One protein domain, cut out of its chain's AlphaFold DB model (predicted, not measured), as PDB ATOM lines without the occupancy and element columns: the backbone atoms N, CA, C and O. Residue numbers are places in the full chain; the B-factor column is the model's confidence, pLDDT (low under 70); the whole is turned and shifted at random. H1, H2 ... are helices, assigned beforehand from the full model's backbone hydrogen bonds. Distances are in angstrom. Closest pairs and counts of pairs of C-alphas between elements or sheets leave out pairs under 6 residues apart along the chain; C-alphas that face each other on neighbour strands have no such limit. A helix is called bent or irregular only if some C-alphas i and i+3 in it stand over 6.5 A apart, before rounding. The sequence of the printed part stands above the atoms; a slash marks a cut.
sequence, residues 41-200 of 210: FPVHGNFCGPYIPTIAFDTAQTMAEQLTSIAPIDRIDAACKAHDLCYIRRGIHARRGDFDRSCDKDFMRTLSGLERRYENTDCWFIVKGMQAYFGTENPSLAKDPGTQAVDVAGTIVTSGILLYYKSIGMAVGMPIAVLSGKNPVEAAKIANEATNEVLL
ATOM      1  N   PHE A  41     468.349 571.373 390.318       81.56
ATOM      2  CA  PHE A  41     468.918 572.384 389.431       81.56
ATOM      3  C   PHE A  41     467.830 573.262 388.789       81.56
ATOM      4  O   PHE A  41     466.916 572.715 388.165       81.56
ATOM      5  N   PRO A  42     467.917 574.606 388.870       87.12
ATOM      6  CA  PRO A  42     466.939 575.497 388.244       87.12
ATOM      7  C   PRO A  42     466.897 575.347 386.719       87.12
ATOM      8  O   PRO A  42     467.930 575.394 386.051       87.12
ATOM      9  N   VAL A  43     465.696 575.234 386.152       90.81
ATOM     10  CA  VAL A  43     465.490 575.145 384.700       90.81
ATOM     11  C   VAL A  43     465.153 576.524 384.138       90.81
ATOM     12  O   VAL A  43     464.161 577.137 384.530       90.81
ATOM     13  N   HIS A  44     465.959 576.999 383.184       93.81
ATOM     14  CA  HIS A  44     465.834 578.333 382.588       93.81
ATOM     15  C   HIS A  44     466.222 578.341 381.106       93.81
ATOM     16  O   HIS A  44     467.201 577.737 380.683       93.81
ATOM     17  N   GLY A  45     465.441 579.045 380.301       94.94
ATOM     18  CA  GLY A  45     465.644 579.219 378.874       94.94
ATOM     19  C   GLY A  45     465.748 577.924 378.068       94.94
ATOM     20  O   GLY A  45     465.018 576.942 378.277       94.94
ATOM     21  N   ASN A  46     466.624 577.979 377.069       95.69
ATOM     22  CA  ASN A  46     466.861 576.911 376.109       95.69
ATOM     23  C   ASN A  46     467.971 575.947 376.548       95.69
ATOM     24  O   ASN A  46     468.030 574.849 375.995       95.69
ATOM     25  N   PHE A  47     468.820 576.338 377.502       95.50
ATOM     26  CA  PHE A  47     470.055 575.629 377.849       95.50
ATOM     27  C   PHE A  47     470.207 575.326 379.337       95.50
ATOM     28  O   PHE A  47     470.855 574.352 379.692       95.50
ATOM     29  N   CYS A  48     469.632 576.117 380.244       94.06
ATOM     30  CA  CYS A  48     469.822 575.833 381.660       94.06
ATOM     31  C   CYS A  48     468.918 574.689 382.119       94.06
ATOM     32  O   CYS A  48     467.696 574.827 382.196       94.06
ATOM     33  N   GLY A  49     469.540 573.571 382.469       90.31
ATOM     34  CA  GLY A  49     468.889 572.418 383.070       90.31
ATOM     35  C   GLY A  49     469.670 571.142 382.787       90.31
ATOM     36  O   GLY A  49     470.359 571.060 381.769       90.31
ATOM     37  N   PRO A  50     469.562 570.111 383.637       83.00
ATOM     38  CA  PRO A  50     470.101 568.803 383.313       83.00
ATOM     39  C   PRO A  50     469.516 568.326 381.985       83.00
ATOM     40  O   PRO A  50     468.305 568.264 381.811       83.00
ATOM     41  N   TYR A  51     470.382 567.986 381.034       80.75
ATOM     42  CA  TYR A  51     469.978 567.415 379.744       80.75
ATOM     43  C   TYR A  51     469.124 568.329 378.853       80.75
ATOM     44  O   TYR A  51     468.545 567.844 377.876       80.75
ATOM     45  N   ILE A  52     469.103 569.630 379.137       87.38
ATOM     46  CA  ILE A  52     468.449 570.650 378.322       87.38
ATOM     47  C   ILE A  52     469.512 571.330 377.443       87.38
ATOM     48  O   ILE A  52     470.565 571.680 377.951       87.38
ATOM     49  N   PRO A  53     469.269 571.521 376.135       86.69
ATOM     50  CA  PRO A  53     468.114 571.053 375.374       86.69
ATOM     51  C   PRO A  53     468.178 569.547 375.058       86.69
ATOM     52  O   PRO A  53     469.241 568.947 374.877       86.69
ATOM     53  N   THR A  54     467.004 568.930 374.918       84.00
ATOM     54  CA  THR A  54     466.878 567.534 374.480       84.00
ATOM     55  C   THR A  54     466.991 567.463 372.962       84.00
ATOM     56  O   THR A  54     465.985 567.509 372.257       84.00
ATOM     57  N   ILE A  55     468.221 567.377 372.456       81.50
ATOM     58  CA  ILE A  55     468.494 567.266 371.020       81.50
ATOM     59  C   ILE A  55     469.086 565.891 370.713       81.50
ATOM     60  O   ILE A  55     469.934 565.394 371.454       81.50
ATOM     61  N   ALA A  56     468.617 565.275 369.630       81.88
ATOM     62  CA  ALA A  56     469.218 564.072 369.073       81.88
ATOM     63  C   ALA A  56     470.416 564.450 368.189       81.88
ATOM     64  O   ALA A  56     470.303 565.318 367.320       81.88
ATOM     65  N   PHE A  57     471.546 563.788 368.410       82.81
ATOM     66  CA  PHE A  57     472.786 564.020 367.677       82.81
ATOM     67  C   PHE A  57     473.532 562.703 367.474       82.81
ATOM     68  O   PHE A  57     473.517 561.832 368.346       82.81
ATOM     69  N   ASP A  58     474.225 562.589 366.343       83.19
ATOM     70  CA  ASP A  58     475.026 561.406 366.009       83.19
ATOM     71  C   ASP A  58     476.475 561.550 366.492       83.19
ATOM     72  O   ASP A  58     477.158 560.571 366.786       83.19
ATOM     73  N   THR A  59     476.965 562.791 366.582       86.31
ATOM     74  CA  THR A  59     478.346 563.111 366.959       86.31
ATOM     75  C   THR A  59     478.415 564.342 367.860       86.31
ATOM     76  O   THR A  59     477.532 565.197 367.843       86.31
ATOM     77  N   ALA A  60     479.513 564.491 368.604       85.00
ATOM     78  CA  ALA A  60     479.771 565.695 369.397       85.00
ATOM     79  C   ALA A  60     479.785 566.976 368.533       85.00
ATOM     80  O   ALA A  60     479.293 568.019 368.955       85.00
ATOM     81  N   GLN A  61     480.295 566.887 367.302       87.94
ATOM     82  CA  GLN A  61     480.352 568.012 366.371       87.94
ATOM     83  C   GLN A  61     478.952 568.461 365.930       87.94
ATOM     84  O   GLN A  61     478.629 569.644 366.016       87.94
ATOM     85  N   THR A  62     478.096 567.514 365.537       89.00
ATOM     86  CA  THR A  62     476.703 567.816 365.157       89.00
ATOM     87  C   THR A  62     475.908 568.389 366.331       89.00
ATOM     88  O   THR A  62     475.158 569.347 366.152       89.00
ATOM     89  N   MET A  63     476.144 567.893 367.552       89.31
ATOM     90  CA  MET A  63     475.575 568.476 368.769       89.31
ATOM     91  C   MET A  63     476.018 569.937 368.960       89.31
ATOM     92  O   MET A  63     475.184 570.809 369.197       89.31
ATOM     93  N   ALA A  64     477.318 570.228 368.832       89.62
ATOM     94  CA  ALA A  64     477.844 571.585 368.984       89.62
ATOM     95  C   ALA A  64     477.259 572.558 367.950       89.62
ATOM     96  O   ALA A  64     476.920 573.692 368.296       89.62
ATOM     97  N   GLU A  65     477.119 572.130 366.696       91.38
ATOM     98  CA  GLU A  65     476.523 572.926 365.618       91.38
ATOM     99  C   GLU A  65     475.055 573.254 365.907       91.38
ATOM    100  O   GLU A  65     474.652 574.419 365.837       91.38
ATOM    101  N   GLN A  66     474.276 572.254 366.330       91.31
ATOM    102  CA  GLN A  66     472.879 572.439 366.718       91.31
ATOM    103  C   GLN A  66     472.745 573.409 367.898       91.31
ATOM    104  O   GLN A  66     471.990 574.378 367.805       91.31
ATOM    105  N   LEU A  67     473.519 573.226 368.975       92.38
ATOM    106  CA  LEU A  67     473.484 574.146 370.121       92.38
ATOM    107  C   LEU A  67     473.900 575.564 369.726       92.38
ATOM    108  O   LEU A  67     473.292 576.539 370.167       92.38
ATOM    109  N   THR A  68     474.912 575.702 368.866       93.50
ATOM    110  CA  THR A  68     475.375 577.009 368.381       93.50
ATOM    111  C   THR A  68     474.258 577.737 367.627       93.50
ATOM    112  O   THR A  68     474.111 578.944 367.832       93.50
ATOM    113  N   SER A  69     473.419 577.024 366.868       94.62
ATOM    114  CA  SER A  69     472.310 577.610 366.099       94.62
ATOM    115  C   SER A  69     471.162 578.176 366.953       94.62
ATOM    116  O   SER A  69     470.467 579.094 366.519       94.62
ATOM    117  N   ILE A  70     470.969 577.676 368.177       94.81
ATOM    118  CA  ILE A  70     469.871 578.097 369.057       94.81
ATOM    119  C   ILE A  70     470.284 579.356 369.828       94.81
ATOM    120  O   ILE A  70     471.281 579.358 370.550       94.81
ATOM    121  N   ALA A  71     469.533 580.447 369.699       96.56
ATOM    122  CA  ALA A  71     469.816 581.668 370.449       96.56
ATOM    123  C   ALA A  71     469.455 581.498 371.941       96.56
ATOM    124  O   ALA A  71     468.365 581.001 372.243       96.56
ATOM    125  N   PRO A  72     470.327 581.912 372.878       97.44
ATOM    126  CA  PRO A  72     469.937 582.012 374.278       97.44
ATOM    127  C   PRO A  72     468.926 583.152 374.465       97.44
ATOM    128  O   PRO A  72     468.998 584.168 373.768       97.44
ATOM    129  N   ILE A  73     467.987 582.997 375.401       97.00
ATOM    130  CA  ILE A  73     466.929 583.999 375.619       97.00
ATOM    131  C   ILE A  73     467.402 585.224 376.413       97.00
ATOM    132  O   ILE A  73     466.829 586.304 376.258       97.00
ATOM    133  N   ASP A  74     468.442 585.058 377.237       97.06
ATOM    134  CA  ASP A  74     469.087 586.100 378.037       97.06
ATOM    135  C   ASP A  74     470.527 585.704 378.434       97.06
ATOM    136  O   ASP A  74     471.115 584.768 377.887       97.06
ATOM    137  N   ARG A  75     471.136 586.452 379.364       97.50
ATOM    138  CA  ARG A  75     472.528 586.241 379.788       97.50
ATOM    139  C   ARG A  75     472.724 585.022 380.690       97.50
ATOM    140  O   ARG A  75     473.832 584.490 380.697       97.50
ATOM    141  N   ILE A  76     471.700 584.606 381.436       97.12
ATOM    142  CA  ILE A  76     471.760 583.393 382.260       97.12
ATOM    143  C   ILE A  76     471.750 582.187 381.321       97.12
ATOM    144  O   ILE A  76     472.660 581.363 381.362       97.12
ATOM    145  N   ASP A  77     470.804 582.164 380.381       97.75
ATOM    146  CA  ASP A  77     470.698 581.118 379.362       97.75
ATOM    147  C   ASP A  77     471.957 581.043 378.474       97.75
ATOM    148  O   ASP A  77     472.450 579.966 378.141       97.75
ATOM    149  N   ALA A  78     472.559 582.195 378.152       97.81
ATOM    150  CA  ALA A  78     473.827 582.254 377.423       97.81
ATOM    151  C   ALA A  78     475.005 581.651 378.208       97.81
ATOM    152  O   ALA A  78     475.898 581.058 377.598       97.81
ATOM    153  N   ALA A  79     475.022 581.795 379.537       97.75
ATOM    154  CA  ALA A  79     476.041 581.181 380.382       97.75
ATOM    155  C   ALA A  79     475.907 579.650 380.379       97.75
ATOM    156  O   ALA A  79     476.915 578.960 380.226       97.75
ATOM    157  N   CYS A  80     474.678 579.130 380.458       96.81
ATOM    158  CA  CYS A  80     474.405 577.693 380.358       96.81
ATOM    159  C   CYS A  80     474.806 577.137 378.985       96.81
ATOM    160  O   CYS A  80     475.572 576.181 378.911       96.81
ATOM    161  N   LYS A  81     474.442 577.821 377.889       96.56
ATOM    162  CA  LYS A  81     474.895 577.456 376.534       96.56
ATOM    163  C   LYS A  81     476.419 577.351 376.433       96.56
ATOM    164  O   LYS A  81     476.950 576.443 375.793       96.56
ATOM    165  N   ALA A  82     477.140 578.319 377.004       96.81
ATOM    166  CA  ALA A  82     478.598 578.328 376.971       96.81
ATOM    167  C   ALA A  82     479.199 577.155 377.764       96.81
ATOM    168  O   ALA A  82     480.201 576.580 377.333       96.81
ATOM    169  N   HIS A  83     478.576 576.789 378.886       94.75
ATOM    170  CA  HIS A  83     478.949 575.632 379.699       94.75
ATOM    171  C   HIS A  83     478.726 574.309 378.952       94.75
ATOM    172  O   HIS A  83     479.675 573.533 378.822       94.75
ATOM    173  N   ASP A  84     477.562 574.113 378.327       93.44
ATOM    174  CA  ASP A  84     477.273 572.925 377.506       93.44
ATOM    175  C   ASP A  84     478.273 572.762 376.352       93.44
ATOM    176  O   ASP A  84     478.838 571.688 376.125       93.44
ATOM    177  N   LEU A  85     478.551 573.855 375.631       93.38
ATOM    178  CA  LEU A  85     479.536 573.860 374.548       93.38
ATOM    179  C   LEU A  85     480.957 573.572 375.054       93.38
ATOM    180  O   LEU A  85     481.748 572.971 374.323       93.38
ATOM    181  N   CYS A  86     481.299 573.982 376.280       94.06
ATOM    182  CA  CYS A  86     482.585 573.657 376.896       94.06
ATOM    183  C   CYS A  86     482.729 572.145 377.101       94.06
ATOM    184  O   CYS A  86     483.737 571.572 376.688       94.06
ATOM    185  N   TYR A  87     481.699 571.495 377.650       91.00
ATOM    186  CA  TYR A  87     481.670 570.044 377.843       91.00
ATOM    187  C   TYR A  87     481.839 569.295 376.519       91.00
ATOM    188  O   TYR A  87     482.732 568.454 376.386       91.00
ATOM    189  N   ILE A  88     481.070 569.681 375.496       89.81
ATOM    190  CA  ILE A  88     481.132 569.051 374.170       89.81
ATOM    191  C   ILE A  88     482.529 569.173 373.554       89.81
ATOM    192  O   ILE A  88     483.077 568.184 373.069       89.81
ATOM    193  N   ARG A  89     483.142 570.366 373.596       89.62
ATOM    194  CA  ARG A  89     484.488 570.603 373.034       89.62
ATOM    195  C   ARG A  89     485.576 569.779 373.712       89.62
ATOM    196  O   ARG A  89     486.593 569.494 373.089       89.62
ATOM    197  N   ARG A  90     485.377 569.412 374.978       86.88
ATOM    198  CA  ARG A  90     486.306 568.573 375.744       86.88
ATOM    199  C   ARG A  90     486.026 567.077 375.575       86.88
ATOM    200  O   ARG A  90     486.736 566.269 376.160       86.88
ATOM    201  N   GLY A  91     485.028 566.706 374.768       84.06
ATOM    202  CA  GLY A  91     484.604 565.318 374.578       84.06
ATOM    203  C   GLY A  91     483.903 564.733 375.804       84.06
ATOM    204  O   GLY A  91     483.824 563.515 375.942       84.06
ATOM    205  N   ILE A  92     483.422 565.593 376.704       78.38
ATOM    206  CA  ILE A  92     482.796 565.208 377.962       78.38
ATOM    207  C   ILE A  92     481.292 565.304 377.776       78.38
ATOM    208  O   ILE A  92     480.750 566.334 377.376       78.38
ATOM    209  N   HIS A  93     480.600 564.212 378.070       66.88
ATOM    210  CA  HIS A  93     479.153 564.163 377.973       66.88
ATOM    211  C   HIS A  93     478.584 564.158 379.387       66.88
ATOM    212  O   HIS A  93     478.574 563.115 380.031       66.88
ATOM    213  N   ALA A  94     478.045 565.292 379.849       58.19
ATOM    214  CA  ALA A  94     477.413 565.390 381.173       58.19
ATOM    215  C   ALA A  94     476.334 564.302 381.400       58.19
ATOM    216  O   ALA A  94     476.137 563.828 382.513       58.19
ATOM    217  N   ARG A  95     475.710 563.801 380.314       59.59
ATOM    218  CA  ARG A  95     474.801 562.631 380.287       59.59
ATOM    219  C   ARG A  95     475.397 561.313 380.791       59.59
ATOM    220  O   ARG A  95     474.639 560.381 381.031       59.59
ATOM    221  N   ARG A  96     476.718 561.210 380.937       59.66
ATOM    222  CA  ARG A  96     477.415 560.013 381.430       59.66
ATOM    223  C   ARG A  96     477.890 560.141 382.880       59.66
ATOM    224  O   ARG A  96     478.543 559.227 383.369       59.66
ATOM    225  N   GLY A  97     477.540 561.231 383.570       61.25
ATOM    226  CA  GLY A  97     478.033 561.508 384.923       61.25
ATOM    227  C   GLY A  97     479.497 561.955 384.953       61.25
ATOM    228  O   GLY A  97     480.124 561.931 386.009       61.25
ATOM    229  N   ASP A  98     480.040 562.349 383.800       69.94
ATOM    230  CA  ASP A  98     481.367 562.939 383.695       69.94
ATOM    231  C   ASP A  98     481.283 564.435 384.024       69.94
ATOM    232  O   ASP A  98     480.391 565.129 383.529       69.94
ATOM    233  N   PHE A  99     482.228 564.938 384.820       79.62
ATOM    234  CA  PHE A  99     482.307 566.347 385.210       79.62
ATOM    235  C   PHE A  99     483.653 566.954 384.797       79.62
ATOM    236  O   PHE A  99     484.699 566.324 384.974       79.62
ATOM    237  N   ASP A 100     483.652 568.196 384.306       87.25
ATOM    238  CA  ASP A 100     484.868 568.943 383.974       87.25
ATOM    239  C   ASP A 100     485.029 570.171 384.866       87.25
ATOM    240  O   ASP A 100     484.329 571.176 384.743       87.25
ATOM    241  N   ARG A 101     486.042 570.116 385.732       86.06
ATOM    242  CA  ARG A 101     486.331 571.192 386.684       86.06
ATOM    243  C   ARG A 101     486.637 572.530 386.003       86.06
ATOM    244  O   ARG A 101     486.370 573.568 386.598       86.06
ATOM    245  N   SER A 102     487.231 572.542 384.808       89.88
ATOM    246  CA  SER A 102     487.544 573.796 384.110       89.88
ATOM    247  C   SER A 102     486.264 574.460 383.617       89.88
ATOM    248  O   SER A 102     486.055 575.638 383.897       89.88
ATOM    249  N   CYS A 103     485.397 573.697 382.945       92.19
ATOM    250  CA  CYS A 103     484.104 574.194 382.483       92.19
ATOM    251  C   CYS A 103     483.243 574.674 383.658       92.19
ATOM    252  O   CYS A 103     482.700 575.777 383.615       92.19
ATOM    253  N   ASP A 104     483.185 573.891 384.737       91.44
ATOM    254  CA  ASP A 104     482.384 574.214 385.919       91.44
ATOM    255  C   ASP A 104     482.902 575.477 386.630       91.44
ATOM    256  O   ASP A 104     482.117 576.339 387.026       91.44
ATOM    257  N   LYS A 105     484.230 575.661 386.732       90.00
ATOM    258  CA  LYS A 105     484.823 576.892 387.286       90.00
ATOM    259  C   LYS A 105     484.527 578.127 386.444       90.00
ATOM    260  O   LYS A 105     484.240 579.187 387.002       90.00
ATOM    261  N   ASP A 106     484.622 578.018 385.123       93.31
ATOM    262  CA  ASP A 106     484.354 579.144 384.227       93.31
ATOM    263  C   ASP A 106     482.868 579.531 384.243       93.31
ATOM    264  O   ASP A 106     482.533 580.722 384.255       93.31
ATOM    265  N   PHE A 107     481.977 578.541 384.351       94.56
ATOM    266  CA  PHE A 107     480.551 578.771 384.552       94.56
ATOM    267  C   PHE A 107     480.271 579.473 385.884       94.56
ATOM    268  O   PHE A 107     479.646 580.534 385.892       94.56
ATOM    269  N   MET A 108     480.834 578.989 386.995       91.62
ATOM    270  CA  MET A 108     480.675 579.623 388.312       91.62
ATOM    271  C   MET A 108     481.223 581.054 388.366       91.62
ATOM    272  O   MET A 108     480.610 581.938 388.973       91.62
ATOM    273  N   ARG A 109     482.346 581.327 387.688       92.25
ATOM    274  CA  ARG A 109     482.872 582.695 387.548       92.25
ATOM    275  C   ARG A 109     481.888 583.589 386.792       92.25
ATOM    276  O   ARG A 109     481.678 584.736 387.186       92.25
ATOM    277  N   THR A 110     481.275 583.062 385.735       95.25
ATOM    278  CA  THR A 110     480.266 583.776 384.942       95.25
ATOM    279  C   THR A 110     479.020 584.072 385.776       95.25
ATOM    280  O   THR A 110     478.595 585.227 385.826       95.25
ATOM    281  N   LEU A 111     478.491 583.080 386.500       93.31
ATOM    282  CA  LEU A 111     477.344 583.246 387.399       93.31
ATOM    283  C   LEU A 111     477.605 584.298 388.481       93.31
ATOM    284  O   LEU A 111     476.773 585.172 388.686       93.31
ATOM    285  N   SER A 112     478.794 584.305 389.088       90.50
ATOM    286  CA  SER A 112     479.179 585.322 390.086       90.50
ATOM    287  C   SER A 112     479.189 586.748 389.505       90.50
ATOM    288  O   SER A 112     478.920 587.732 390.194       90.50
ATOM    289  N   GLY A 113     479.485 586.885 388.208       92.06
ATOM    290  CA  GLY A 113     479.358 588.154 387.490       92.06
ATOM    291  C   GLY A 113     477.904 588.577 387.254       92.06
ATOM    292  O   GLY A 113     477.612 589.773 387.280       92.06
ATOM    293  N   LEU A 114     477.003 587.614 387.035       93.31
ATOM    294  CA  LEU A 114     475.569 587.845 386.835       93.31
ATOM    295  C   LEU A 114     474.823 588.103 388.146       93.31
ATOM    296  O   LEU A 114     473.896 588.904 388.153       93.31
ATOM    297  N   GLU A 115     475.253 587.496 389.249       88.00
ATOM    298  CA  GLU A 115     474.656 587.669 390.575       88.00
ATOM    299  C   GLU A 115     474.535 589.148 390.957       88.00
ATOM    300  O   GLU A 115     473.446 589.621 391.267       88.00
ATOM    301  N   ARG A 116     475.632 589.906 390.825       86.19
ATOM    302  CA  ARG A 116     475.654 591.354 391.098       86.19
ATOM    303  C   ARG A 116     474.758 592.166 390.164       86.19
ATOM    304  O   ARG A 116     474.350 593.263 390.517       86.19
ATOM    305  N   ARG A 117     474.499 591.675 388.947       90.31
ATOM    306  CA  ARG A 117     473.623 592.361 387.984       90.31
ATOM    307  C   ARG A 117     472.154 592.179 388.345       90.31
ATOM    308  O   ARG A 117     471.379 593.105 388.156       90.31
ATOM    309  N   TYR A 118     471.794 590.988 388.804       89.06
ATOM    310  CA  TYR A 118     470.410 590.617 389.063       89.06
ATOM    311  C   TYR A 118     470.008 590.791 390.527       89.06
ATOM    312  O   TYR A 118     468.895 590.422 390.882       89.06
ATOM    313  N   GLU A 119     470.866 591.356 391.376       82.44
ATOM    314  CA  GLU A 119     470.557 591.623 392.779       82.44
ATOM    315  C   GLU A 119     469.204 592.347 392.928       82.44
ATOM    316  O   GLU A 119     468.927 593.326 392.236       82.44
ATOM    317  N   ASN A 120     468.350 591.846 393.828       76.12
ATOM    318  CA  ASN A 120     466.972 592.311 394.050       76.12
ATOM    319  C   ASN A 120     465.974 592.055 392.898       76.12
ATOM    320  O   ASN A 120     464.911 592.675 392.867       76.12
ATOM    321  N   THR A 121     466.272 591.132 391.981       85.06
ATOM    322  CA  THR A 121     465.319 590.638 390.968       85.06
ATOM    323  C   THR A 121     464.953 589.175 391.221       85.06
ATOM    324  O   THR A 121     465.666 588.458 391.920       85.06
ATOM    325  N   ASP A 122     463.863 588.698 390.626       83.19
ATOM    326  CA  ASP A 122     463.493 587.278 390.623       83.19
ATOM    327  C   ASP A 122     464.545 586.395 389.920       83.19
ATOM    328  O   ASP A 122     464.823 585.273 390.345       83.19
ATOM    329  N   CYS A 123     465.224 586.932 388.907       89.56
ATOM    330  CA  CYS A 123     466.344 586.284 388.222       89.56
ATOM    331  C   CYS A 123     467.563 586.014 389.116       89.56
ATOM    332  O   CYS A 123     468.356 585.113 388.823       89.56
ATOM    333  N   TRP A 124     467.710 586.744 390.225       87.12
ATOM    334  CA  TRP A 124     468.739 586.468 391.229       87.12
ATOM    335  C   TRP A 124     468.623 585.050 391.784       87.12
ATOM    336  O   TRP A 124     469.633 584.366 391.949       87.12
ATOM    337  N   PHE A 125     467.392 584.587 392.019       84.19
ATOM    338  CA  PHE A 125     467.161 583.256 392.562       84.19
ATOM    339  C   PHE A 125     467.630 582.168 391.599       84.19
ATOM    340  O   PHE A 125     468.234 581.202 392.054       84.19
ATOM    341  N   ILE A 126     467.459 582.342 390.281       89.25
ATOM    342  CA  ILE A 126     467.982 581.394 389.282       89.25
ATOM    343  C   ILE A 126     469.502 581.261 389.428       89.25
ATOM    344  O   ILE A 126     470.021 580.153 389.559       89.25
ATOM    345  N   VAL A 127     470.213 582.395 389.456       90.69
ATOM    346  CA  VAL A 127     471.678 582.423 389.587       90.69
ATOM    347  C   VAL A 127     472.122 581.762 390.892       90.69
ATOM    348  O   VAL A 127     473.009 580.907 390.873       90.69
ATOM    349  N   LYS A 128     471.473 582.101 392.012       83.88
ATOM    350  CA  LYS A 128     471.772 581.516 393.323       83.88
ATOM    351  C   LYS A 128     471.500 580.018 393.374       83.88
ATOM    352  O   LYS A 128     472.313 579.284 393.927       83.88
ATOM    353  N   GLY A 129     470.399 579.552 392.791       83.62
ATOM    354  CA  GLY A 129     470.064 578.131 392.729       83.62
ATOM    355  C   GLY A 129     471.107 577.332 391.944       83.62
ATOM    356  O   GLY A 129     471.553 576.282 392.399       83.62
ATOM    357  N   MET A 130     471.581 577.869 390.815       88.62
ATOM    358  CA  MET A 130     472.659 577.247 390.038       88.62
ATOM    359  C   MET A 130     473.977 577.219 390.814       88.62
ATOM    360  O   MET A 130     474.632 576.180 390.875       88.62
ATOM    361  N   GLN A 131     474.362 578.336 391.438       85.12
ATOM    362  CA  GLN A 131     475.572 578.400 392.262       85.12
ATOM    363  C   GLN A 131     475.517 577.410 393.432       85.12
ATOM    364  O   GLN A 131     476.507 576.728 393.697       85.12
ATOM    365  N   ALA A 132     474.364 577.307 394.102       78.88
ATOM    366  CA  ALA A 132     474.138 576.368 395.194       78.88
ATOM    367  C   ALA A 132     474.323 574.919 394.724       78.88
ATOM    368  O   ALA A 132     475.125 574.197 395.312       78.88
ATOM    369  N   TYR A 133     473.680 574.528 393.617       82.56
ATOM    370  CA  TYR A 133     473.826 573.187 393.044       82.56
ATOM    371  C   TYR A 133     475.290 572.838 392.746       82.56
ATOM    372  O   TYR A 133     475.781 571.778 393.126       82.56
ATOM    373  N   PHE A 134     476.026 573.746 392.101       82.06
ATOM    374  CA  PHE A 134     477.436 573.516 391.782       82.06
ATOM    375  C   PHE A 134     478.349 573.528 393.020       82.06
ATOM    376  O   PHE A 134     479.422 572.929 392.985       82.06
ATOM    377  N   GLY A 135     477.941 574.186 394.106       73.88
ATOM    378  CA  GLY A 135     478.670 574.204 395.372       73.88
ATOM    379  C   GLY A 135     478.477 572.944 396.222       73.88
ATOM    380  O   GLY A 135     479.413 572.550 396.920       73.88
ATOM    381  N   THR A 136     477.300 572.310 396.172       66.81
ATOM    382  CA  THR A 136     476.959 571.174 397.051       66.81
ATOM    383  C   THR A 136     476.830 569.843 396.327       66.81
ATOM    384  O   THR A 136     477.342 568.841 396.819       66.81
ATOM    385  N   GLU A 137     476.177 569.828 395.167       65.69
ATOM    386  CA  GLU A 137     475.807 568.597 394.462       65.69
ATOM    387  C   GLU A 137     476.802 568.227 393.353       65.69
ATOM    388  O   GLU A 137     476.944 567.049 393.031       65.69
ATOM    389  N   ASN A 138     477.527 569.196 392.768       66.19
ATOM    390  CA  ASN A 138     478.495 568.908 391.704       66.19
ATOM    391  C   ASN A 138     479.834 568.361 392.266       66.19
ATOM    392  O   ASN A 138     480.600 569.104 392.899       66.19
ATOM    393  N   PRO A 139     480.202 567.094 391.971       68.56
ATOM    394  CA  PRO A 139     481.410 566.461 392.500       68.56
ATOM    395  C   PRO A 139     482.730 567.116 392.071       68.56
ATOM    396  O   PRO A 139     483.744 566.929 392.751       68.56
ATOM    397  N   SER A 140     482.754 567.861 390.960       74.81
ATOM    398  CA  SER A 140     483.975 568.488 390.431       74.81
ATOM    399  C   SER A 140     484.422 569.711 391.239       74.81
ATOM    400  O   SER A 140     485.617 570.034 391.261       74.81
ATOM    401  N   LEU A 141     483.479 570.372 391.921       69.75
ATOM    402  CA  LEU A 141     483.702 571.604 392.681       69.75
ATOM    403  C   LEU A 141     483.518 571.433 394.195       69.75
ATOM    404  O   LEU A 141     484.172 572.159 394.946       69.75
ATOM    405  N   ALA A 142     482.732 570.451 394.652       60.97
ATOM    406  CA  ALA A 142     482.439 570.222 396.074       60.97
ATOM    407  C   ALA A 142     483.688 569.995 396.961       60.97
ATOM    408  O   ALA A 142     483.674 570.251 398.167       60.97
ATOM    409  N   LYS A 143     484.803 569.532 396.374       57.19
ATOM    410  CA  LYS A 143     486.067 569.244 397.085       57.19
ATOM    411  C   LYS A 143     487.080 570.395 397.084       57.19
ATOM    412  O   LYS A 143     488.183 570.221 397.596       57.19
ATOM    413  N   ASP A 144     486.764 571.540 396.481       57.22
ATOM    414  CA  ASP A 144     487.701 572.660 396.369       57.22
ATOM    415  C   ASP A 144     487.479 573.676 397.515       57.22
ATOM    416  O   ASP A 144     486.410 574.291 397.585       57.22
ATOM    417  N   PRO A 145     488.464 573.879 398.417       50.88
ATOM    418  CA  PRO A 145     488.329 574.775 399.569       50.88
ATOM    419  C   PRO A 145     488.087 576.242 399.180       50.88
ATOM    420  O   PRO A 145     487.575 577.004 399.993       50.88
ATOM    421  N   GLY A 146     488.399 576.644 397.938       50.91
ATOM    422  CA  GLY A 146     488.076 577.980 397.422       50.91
ATOM    423  C   GLY A 146     486.612 578.162 396.996       50.91
ATOM    424  O   GLY A 146     486.137 579.292 396.942       50.91
ATOM    425  N   THR A 147     485.889 577.072 396.714       46.09
ATOM    426  CA  THR A 147     484.470 577.092 396.300       46.09
ATOM    427  C   THR A 147     483.521 576.880 397.476       46.09
ATOM    428  O   THR A 147     482.391 577.349 397.429       46.09
ATOM    429  N   GLN A 148     483.988 576.263 398.568       44.88
ATOM    430  CA  GLN A 148     483.241 576.177 399.835       44.88
ATOM    431  C   GLN A 148     483.021 577.551 400.499       44.88
ATOM    432  O   GLN A 148     482.211 577.676 401.412       44.88
ATOM    433  N   ALA A 149     483.718 578.588 400.020       38.84
ATOM    434  CA  ALA A 149     483.507 579.980 400.399       38.84
ATOM    435  C   ALA A 149     482.460 580.708 399.531       38.84
ATOM    436  O   ALA A 149     482.214 581.892 399.767       38.84
ATOM    437  N   VAL A 150     481.821 580.036 398.555       44.75
ATOM    438  CA  VAL A 150     480.535 580.499 398.003       44.75
ATOM    439  C   VAL A 150     479.508 580.272 399.103       44.75
ATOM    440  O   VAL A 150     478.869 579.231 399.178       44.75
ATOM    441  N   ASP A 151     479.513 581.230 400.023       43.00
ATOM    442  CA  ASP A 151     478.668 581.423 401.183       43.00
ATOM    443  C   ASP A 151     477.732 580.240 401.464       43.00
ATOM    444  O   ASP A 151     476.625 580.147 400.935       43.00
ATOM    445  N   VAL A 152     478.169 579.320 402.327       39.78
ATOM    446  CA  VAL A 152     477.300 578.277 402.893       39.78
ATOM    447  C   VAL A 152     476.057 578.920 403.531       39.78
ATOM    448  O   VAL A 152     475.004 578.285 403.582       39.78
ATOM    449  N   ALA A 153     476.118 580.205 403.913       36.25
ATOM    450  CA  ALA A 153     474.937 580.976 404.271       36.25
ATOM    451  C   ALA A 153     473.979 581.157 403.086       36.25
ATOM    452  O   ALA A 153     472.800 580.948 403.282       36.25
ATOM    453  N   GLY A 154     474.433 581.429 401.861       38.94
ATOM    454  CA  GLY A 154     473.607 581.515 400.647       38.94
ATOM    455  C   GLY A 154     472.909 580.204 400.258       38.94
ATOM    456  O   GLY A 154     471.768 580.241 399.805       38.94
ATOM    457  N   THR A 155     473.553 579.056 400.486       39.81
ATOM    458  CA  THR A 155     473.011 577.717 400.171       39.81
ATOM    459  C   THR A 155     472.086 577.171 401.264       39.81
ATOM    460  O   THR A 155     471.055 576.562 400.974       39.81
ATOM    461  N   ILE A 156     472.388 577.453 402.540       40.41
ATOM    462  CA  ILE A 156     471.420 577.304 403.639       40.41
ATOM    463  C   ILE A 156     470.288 578.311 403.456       40.41
ATOM    464  O   ILE A 156     469.157 578.019 403.810       40.41
ATOM    465  N   VAL A 157     470.549 579.473 402.867       43.19
ATOM    466  CA  VAL A 157     469.525 580.454 402.555       43.19
ATOM    467  C   VAL A 157     468.686 579.980 401.384       43.19
ATOM    468  O   VAL A 157     467.508 580.082 401.551       43.19
ATOM    469  N   THR A 158     469.127 579.364 400.288       45.09
ATOM    470  CA  THR A 158     468.181 578.870 399.254       45.09
ATOM    471  C   THR A 158     467.397 577.631 399.689       45.09
ATOM    472  O   THR A 158     466.170 577.644 399.618       45.09
ATOM    473  N   SER A 159     468.055 576.596 400.220       43.00
ATOM    474  CA  SER A 159     467.383 575.380 400.715       43.00
ATOM    475  C   SER A 159     466.592 575.637 402.001       43.00
ATOM    476  O   SER A 159     465.494 575.116 402.194       43.00
ATOM    477  N   GLY A 160     467.125 576.484 402.880       42.75
ATOM    478  CA  GLY A 160     466.472 576.932 404.103       42.75
ATOM    479  C   GLY A 160     465.444 578.030 403.873       42.75
ATOM    480  O   GLY A 160     464.481 578.007 404.605       42.75
ATOM    481  N   ILE A 161     465.533 578.899 402.855       46.84
ATOM    482  CA  ILE A 161     464.420 579.748 402.364       46.84
ATOM    483  C   ILE A 161     463.344 578.820 401.857       46.84
ATOM    484  O   ILE A 161     462.243 578.913 402.358       46.84
ATOM    485  N   LEU A 162     463.631 577.866 400.969       46.47
ATOM    486  CA  LEU A 162     462.630 576.905 400.488       46.47
ATOM    487  C   LEU A 162     461.906 576.181 401.634       46.47
ATOM    488  O   LEU A 162     460.684 576.033 401.597       46.47
ATOM    489  N   LEU A 163     462.636 575.772 402.675       42.66
ATOM    490  CA  LEU A 163     462.071 575.136 403.870       42.66
ATOM    491  C   LEU A 163     461.396 576.129 404.839       42.66
ATOM    492  O   LEU A 163     460.370 575.787 405.422       42.66
ATOM    493  N   TYR A 164     461.924 577.343 404.997       41.88
ATOM    494  CA  TYR A 164     461.426 578.426 405.860       41.88
ATOM    495  C   TYR A 164     460.158 579.057 405.297       41.88
ATOM    496  O   TYR A 164     459.209 579.312 406.016       41.88
ATOM    497  N   TYR A 165     460.092 579.239 403.991       43.38
ATOM    498  CA  TYR A 165     458.929 579.731 403.277       43.38
ATOM    499  C   TYR A 165     457.844 578.650 403.159       43.38
ATOM    500  O   TYR A 165     456.666 578.958 403.335       43.38
ATOM    501  N   LYS A 166     458.210 577.362 403.018       42.34
ATOM    502  CA  LYS A 166     457.268 576.245 403.242       42.34
ATOM    503  C   LYS A 166     456.721 576.227 404.667       42.34
ATOM    504  O   LYS A 166     455.524 576.017 404.857       42.34
ATOM    505  N   SER A 167     457.578 576.418 405.670       41.75
ATOM    506  CA  SER A 167     457.164 576.373 407.072       41.75
ATOM    507  C   SER A 167     456.374 577.614 407.484       41.75
ATOM    508  O   SER A 167     455.412 577.462 408.220       41.75
ATOM    509  N   ILE A 168     456.667 578.800 406.941       43.22
ATOM    510  CA  ILE A 168     455.883 580.035 407.108       43.22
ATOM    511  C   ILE A 168     454.555 579.962 406.365       43.22
ATOM    512  O   ILE A 168     453.540 580.334 406.942       43.22
ATOM    513  N   GLY A 169     454.506 579.459 405.131       45.03
ATOM    514  CA  GLY A 169     453.238 579.264 404.419       45.03
ATOM    515  C   GLY A 169     452.270 578.385 405.219       45.03
ATOM    516  O   GLY A 169     451.100 578.730 405.394       45.03
ATOM    517  N   MET A 170     452.790 577.316 405.832       44.44
ATOM    518  CA  MET A 170     452.029 576.460 406.747       44.44
ATOM    519  C   MET A 170     451.751 577.115 408.114       44.44
ATOM    520  O   MET A 170     450.639 576.999 408.625       44.44
ATOM    521  N   ALA A 171     452.718 577.828 408.703       44.50
ATOM    522  CA  ALA A 171     452.613 578.413 410.043       44.50
ATOM    523  C   ALA A 171     451.860 579.749 410.095       44.50
ATOM    524  O   ALA A 171     451.372 580.113 411.157       44.50
ATOM    525  N   VAL A 172     451.749 580.479 408.985       43.72
ATOM    526  CA  VAL A 172     451.081 581.789 408.885       43.72
ATOM    527  C   VAL A 172     449.754 581.667 408.132       43.72
ATOM    528  O   VAL A 172     448.766 582.283 408.532       43.72
ATOM    529  N   GLY A 173     449.675 580.800 407.116       44.78
ATOM    530  CA  GLY A 173     448.437 580.544 406.376       44.78
ATOM    531  C   GLY A 173     447.349 579.874 407.222       44.78
ATOM    532  O   GLY A 173     446.184 580.268 407.144       44.78
ATOM    533  N   MET A 174     447.709 578.908 408.078       45.53
ATOM    534  CA  MET A 174     446.727 578.235 408.940       45.53
ATOM    535  C   MET A 174     446.126 579.160 410.014       45.53
ATOM    536  O   MET A 174     444.897 579.203 410.114       45.53
ATOM    537  N   PRO A 175     446.904 579.938 410.796       49.53
ATOM    538  CA  PRO A 175     446.324 580.809 411.818       49.53
ATOM    539  C   PRO A 175     445.477 581.943 411.242       49.53
ATOM    540  O   PRO A 175     444.408 582.213 411.778       49.53
ATOM    541  N   ILE A 176     445.894 582.576 410.138       47.59
ATOM    542  CA  ILE A 176     445.127 583.672 409.519       47.59
ATOM    543  C   ILE A 176     443.767 583.170 409.040       47.59
ATOM    544  O   ILE A 176     442.742 583.815 409.263       47.59
ATOM    545  N   ALA A 177     443.733 581.992 408.427       48.50
ATOM    546  CA  ALA A 177     442.492 581.460 407.912       48.50
ATOM    547  C   ALA A 177     441.539 580.974 409.020       48.50
ATOM    548  O   ALA A 177     440.338 581.239 408.940       48.50
ATOM    549  N   VAL A 178     442.071 580.379 410.096       52.53
ATOM    550  CA  VAL A 178     441.306 580.035 411.310       52.53
ATOM    551  C   VAL A 178     440.765 581.288 412.014       52.53
ATOM    552  O   VAL A 178     439.622 581.289 412.464       52.53
ATOM    553  N   LEU A 179     441.537 582.379 412.065       53.25
ATOM    554  CA  LEU A 179     441.116 583.650 412.670       53.25
ATOM    555  C   LEU A 179     440.114 584.434 411.807       53.25
ATOM    556  O   LEU A 179     439.329 585.214 412.338       53.25
ATOM    557  N   SER A 180     440.098 584.212 410.490       55.28
ATOM    558  CA  SER A 180     439.194 584.894 409.551       55.28
ATOM    559  C   SER A 180     437.764 584.332 409.505       55.28
ATOM    560  O   SER A 180     436.931 584.840 408.756       55.28
ATOM    561  N   GLY A 181     437.464 583.269 410.265       61.19
ATOM    562  CA  GLY A 181     436.149 582.615 410.263       61.19
ATOM    563  C   GLY A 181     435.820 581.856 408.970       61.19
ATOM    564  O   GLY A 181     434.689 581.400 408.795       61.19
ATOM    565  N   LYS A 182     436.793 581.711 408.063       62.44
ATOM    566  CA  LYS A 182     436.648 580.926 406.837       62.44
ATOM    567  C   LYS A 182     436.624 579.437 407.152       62.44
ATOM    568  O   LYS A 182     437.239 578.969 408.110       62.44
ATOM    569  N   ASN A 183     435.896 578.673 406.338       71.00
ATOM    570  CA  ASN A 183     435.829 577.232 406.539       71.00
ATOM    571  C   ASN A 183     437.215 576.584 406.293       71.00
ATOM    572  O   ASN A 183     438.030 577.144 405.556       71.00
ATOM    573  N   PRO A 184     437.487 575.392 406.855       51.28
ATOM    574  CA  PRO A 184     438.797 574.741 406.760       51.28
ATOM    575  C   PRO A 184     439.279 574.463 405.327       51.28
ATOM    576  O   PRO A 184     440.481 574.418 405.082       51.28
ATOM    577  N   VAL A 185     438.363 574.292 404.372       58.50
ATOM    578  CA  VAL A 185     438.680 574.037 402.958       58.50
ATOM    579  C   VAL A 185     439.129 575.323 402.265       58.50
ATOM    580  O   VAL A 185     440.119 575.330 401.540       58.50
ATOM    581  N   GLU A 186     438.440 576.433 402.518       60.88
ATOM    582  CA  GLU A 186     438.799 577.752 401.995       60.88
ATOM    583  C   GLU A 186     440.082 578.279 402.654       60.88
ATOM    584  O   GLU A 186     440.929 578.876 401.996       60.88
ATOM    585  N   ALA A 187     440.269 577.960 403.934       53.38
ATOM    586  CA  ALA A 187     441.494 578.190 404.679       53.38
ATOM    587  C   ALA A 187     442.697 577.442 404.099       53.38
ATOM    588  O   ALA A 187     443.745 578.040 403.860       53.38
ATOM    589  N   ALA A 188     442.532 576.146 403.825       53.16
ATOM    590  CA  ALA A 188     443.550 575.339 403.170       53.16
ATOM    591  C   ALA A 188     443.854 575.864 401.764       53.16
ATOM    592  O   ALA A 188     445.015 575.909 401.376       53.16
ATOM    593  N   LYS A 189     442.839 576.323 401.020       58.34
ATOM    594  CA  LYS A 189     443.028 576.929 399.698       58.34
ATOM    595  C   LYS A 189     443.875 578.202 399.771       58.34
ATOM    596  O   LYS A 189     444.847 578.293 399.037       58.34
ATOM    597  N   ILE A 190     443.575 579.117 400.695       58.09
ATOM    598  CA  ILE A 190     444.333 580.366 400.890       58.09
ATOM    599  C   ILE A 190     445.755 580.084 401.379       58.09
ATOM    600  O   ILE A 190     446.703 580.667 400.870       58.09
ATOM    601  N   ALA A 191     445.930 579.170 402.338       52.56
ATOM    602  CA  ALA A 191     447.256 578.772 402.802       52.56
ATOM    603  C   ALA A 191     448.070 578.138 401.669       52.56
ATOM    604  O   ALA A 191     449.260 578.405 401.546       52.56
ATOM    605  N   ASN A 192     447.438 577.342 400.810       52.62
ATOM    606  CA  ASN A 192     448.090 576.730 399.663       52.62
ATOM    607  C   ASN A 192     448.388 577.758 398.562       52.62
ATOM    608  O   ASN A 192     449.461 577.715 397.986       52.62
ATOM    609  N   GLU A 193     447.502 578.723 398.307       56.28
ATOM    610  CA  GLU A 193     447.736 579.866 397.409       56.28
ATOM    611  C   GLU A 193     448.897 580.741 397.913       56.28
ATOM    612  O   GLU A 193     449.824 581.002 397.154       56.28
ATOM    613  N   ALA A 194     448.930 581.074 399.205       49.00
ATOM    614  CA  ALA A 194     450.019 581.822 399.834       49.00
ATOM    615  C   ALA A 194     451.338 581.034 399.825       49.00
ATOM    616  O   ALA A 194     452.379 581.576 399.476       49.00
ATOM    617  N   THR A 195     451.301 579.734 400.140       48.09
ATOM    618  CA  THR A 195     452.473 578.847 400.034       48.09
ATOM    619  C   THR A 195     452.918 578.720 398.576       48.09
ATOM    620  O   THR A 195     454.108 578.625 398.312       48.09
ATOM    621  N   ASN A 196     451.996 578.770 397.613       46.75
ATOM    622  CA  ASN A 196     452.288 578.720 396.185       46.75
ATOM    623  C   ASN A 196     452.925 580.010 395.664       46.75
ATOM    624  O   ASN A 196     453.848 579.896 394.858       46.75
ATOM    625  N   GLU A 197     452.489 581.189 396.106       46.41
ATOM    626  CA  GLU A 197     453.164 582.468 395.822       46.41
ATOM    627  C   GLU A 197     454.576 582.483 396.409       46.41
ATOM    628  O   GLU A 197     455.538 582.874 395.756       46.41
ATOM    629  N   VAL A 198     454.706 581.942 397.615       41.56
ATOM    630  CA  VAL A 198     455.953 581.809 398.358       41.56
ATOM    631  C   VAL A 198     456.901 580.730 397.778       41.56
ATOM    632  O   VAL A 198     458.119 580.829 397.909       41.56
ATOM    633  N   LEU A 199     456.365 579.707 397.102       46.66
ATOM    634  CA  LEU A 199     457.110 578.619 396.450       46.66
ATOM    635  C   LEU A 199     457.491 578.911 394.989       46.66
ATOM    636  O   LEU A 199     458.015 578.021 394.316       46.66
ATOM    637  N   LEU A 200     457.209 580.103 394.458       52.56
ATOM    638  CA  LEU A 200     457.765 580.548 393.174       52.56
ATOM    639  C   LEU A 200     459.192 581.061 393.401       52.56
ATOM    640  O   LEU A 200     459.466 582.245 393.250       52.56
TER     641      LEU A 200
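What this domain is: This is residues 41 to 200 of the 210 residues of an uncharacterized protein of Thiohalocapsa sp. PB-PSB1 (UniProt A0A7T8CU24). Two parts joined end to end make a long, loose shape: a body of four helices, H1 to H4, and a helical hairpin of H5 and H6 that reaches away from it. In the body H1, H2 and H3 lie side by side in a row, and H4 folds back along H3; the beginning of H5 packs on H4, and H6 folds back along the later part of H5. The printed part has 160 residues with six named helices, H1 to H6 in chain order, and no named strand; the class is all helix. It is loose, with a radius of gyration of the C-alphas of 19.5 A, and elongated, spanning 64 by 37 by 30 A.

Where its parts are: Residues 41 to 59 hold no named element. H1 is residues 60 to 69, 14.4 A long, beginning at C-alpha 60 at (479.771, 565.695, 369.397). H2 is residues 75 to 89, 20.8 A, and H3 is residues 101 to 118, 25.2 A. H3 is neither bent nor irregular, but only just: C-alphas 113 and 116 are 6.1 A apart. H4 is residues 123 to 136, 20.5 A. H5, the longest, is residues 152 to 179, 37.9 A, with a kink of 36 degrees near residue 163. H6 is residues 184 to 198, 20.4 A, ending at C-alpha 198 at (455.953, 581.809, 398.358).

How they stand to each other: H1 and H2 form a hairpin and touch at a shallow tilt of 20 degrees, opposite ways; their closest C-alphas, of Ala 60 and Ile 88, are 6.0 A apart. H2 and H3 form a hairpin at a shallow tilt of 6 degrees, closest at the C-alphas of Cys 86 and Cys 103, 5.8 A. H3 and H4 form a hairpin at a shallow tilt of 29 degrees, closest at the C-alphas of Tyr 118 and Trp 124, 5.0 A. H4 touches H5 with residues 128 to 132 alone, at a steep tilt of 57 degrees; the closest C-alphas, of Ala 132 and Thr 155, are 5.3 A apart. H5 touches H6 with residues 165 to 178 alone; this hairpin is closest at the C-alphas of Gly 173 and Ala 191, 4.2 A. H1 and H3 are apart, and so are H4 and H6. In H1, H2, H4 and H6 every O i to N i+4 pair is within hydrogen-bond range; in H3 it is 12 of 14 and in H5 22 of 24.

The domain as a whole: The two farthest C-alphas, of Gln 61 and Gly 181, are 64.0 A apart. The printed part has no cut. The links H2 to H3 and H4 to H5 are long. The mean pLDDT of the printed part is 72.6; 69 residues are under 70, among them 141 to 182 and 184 to 200.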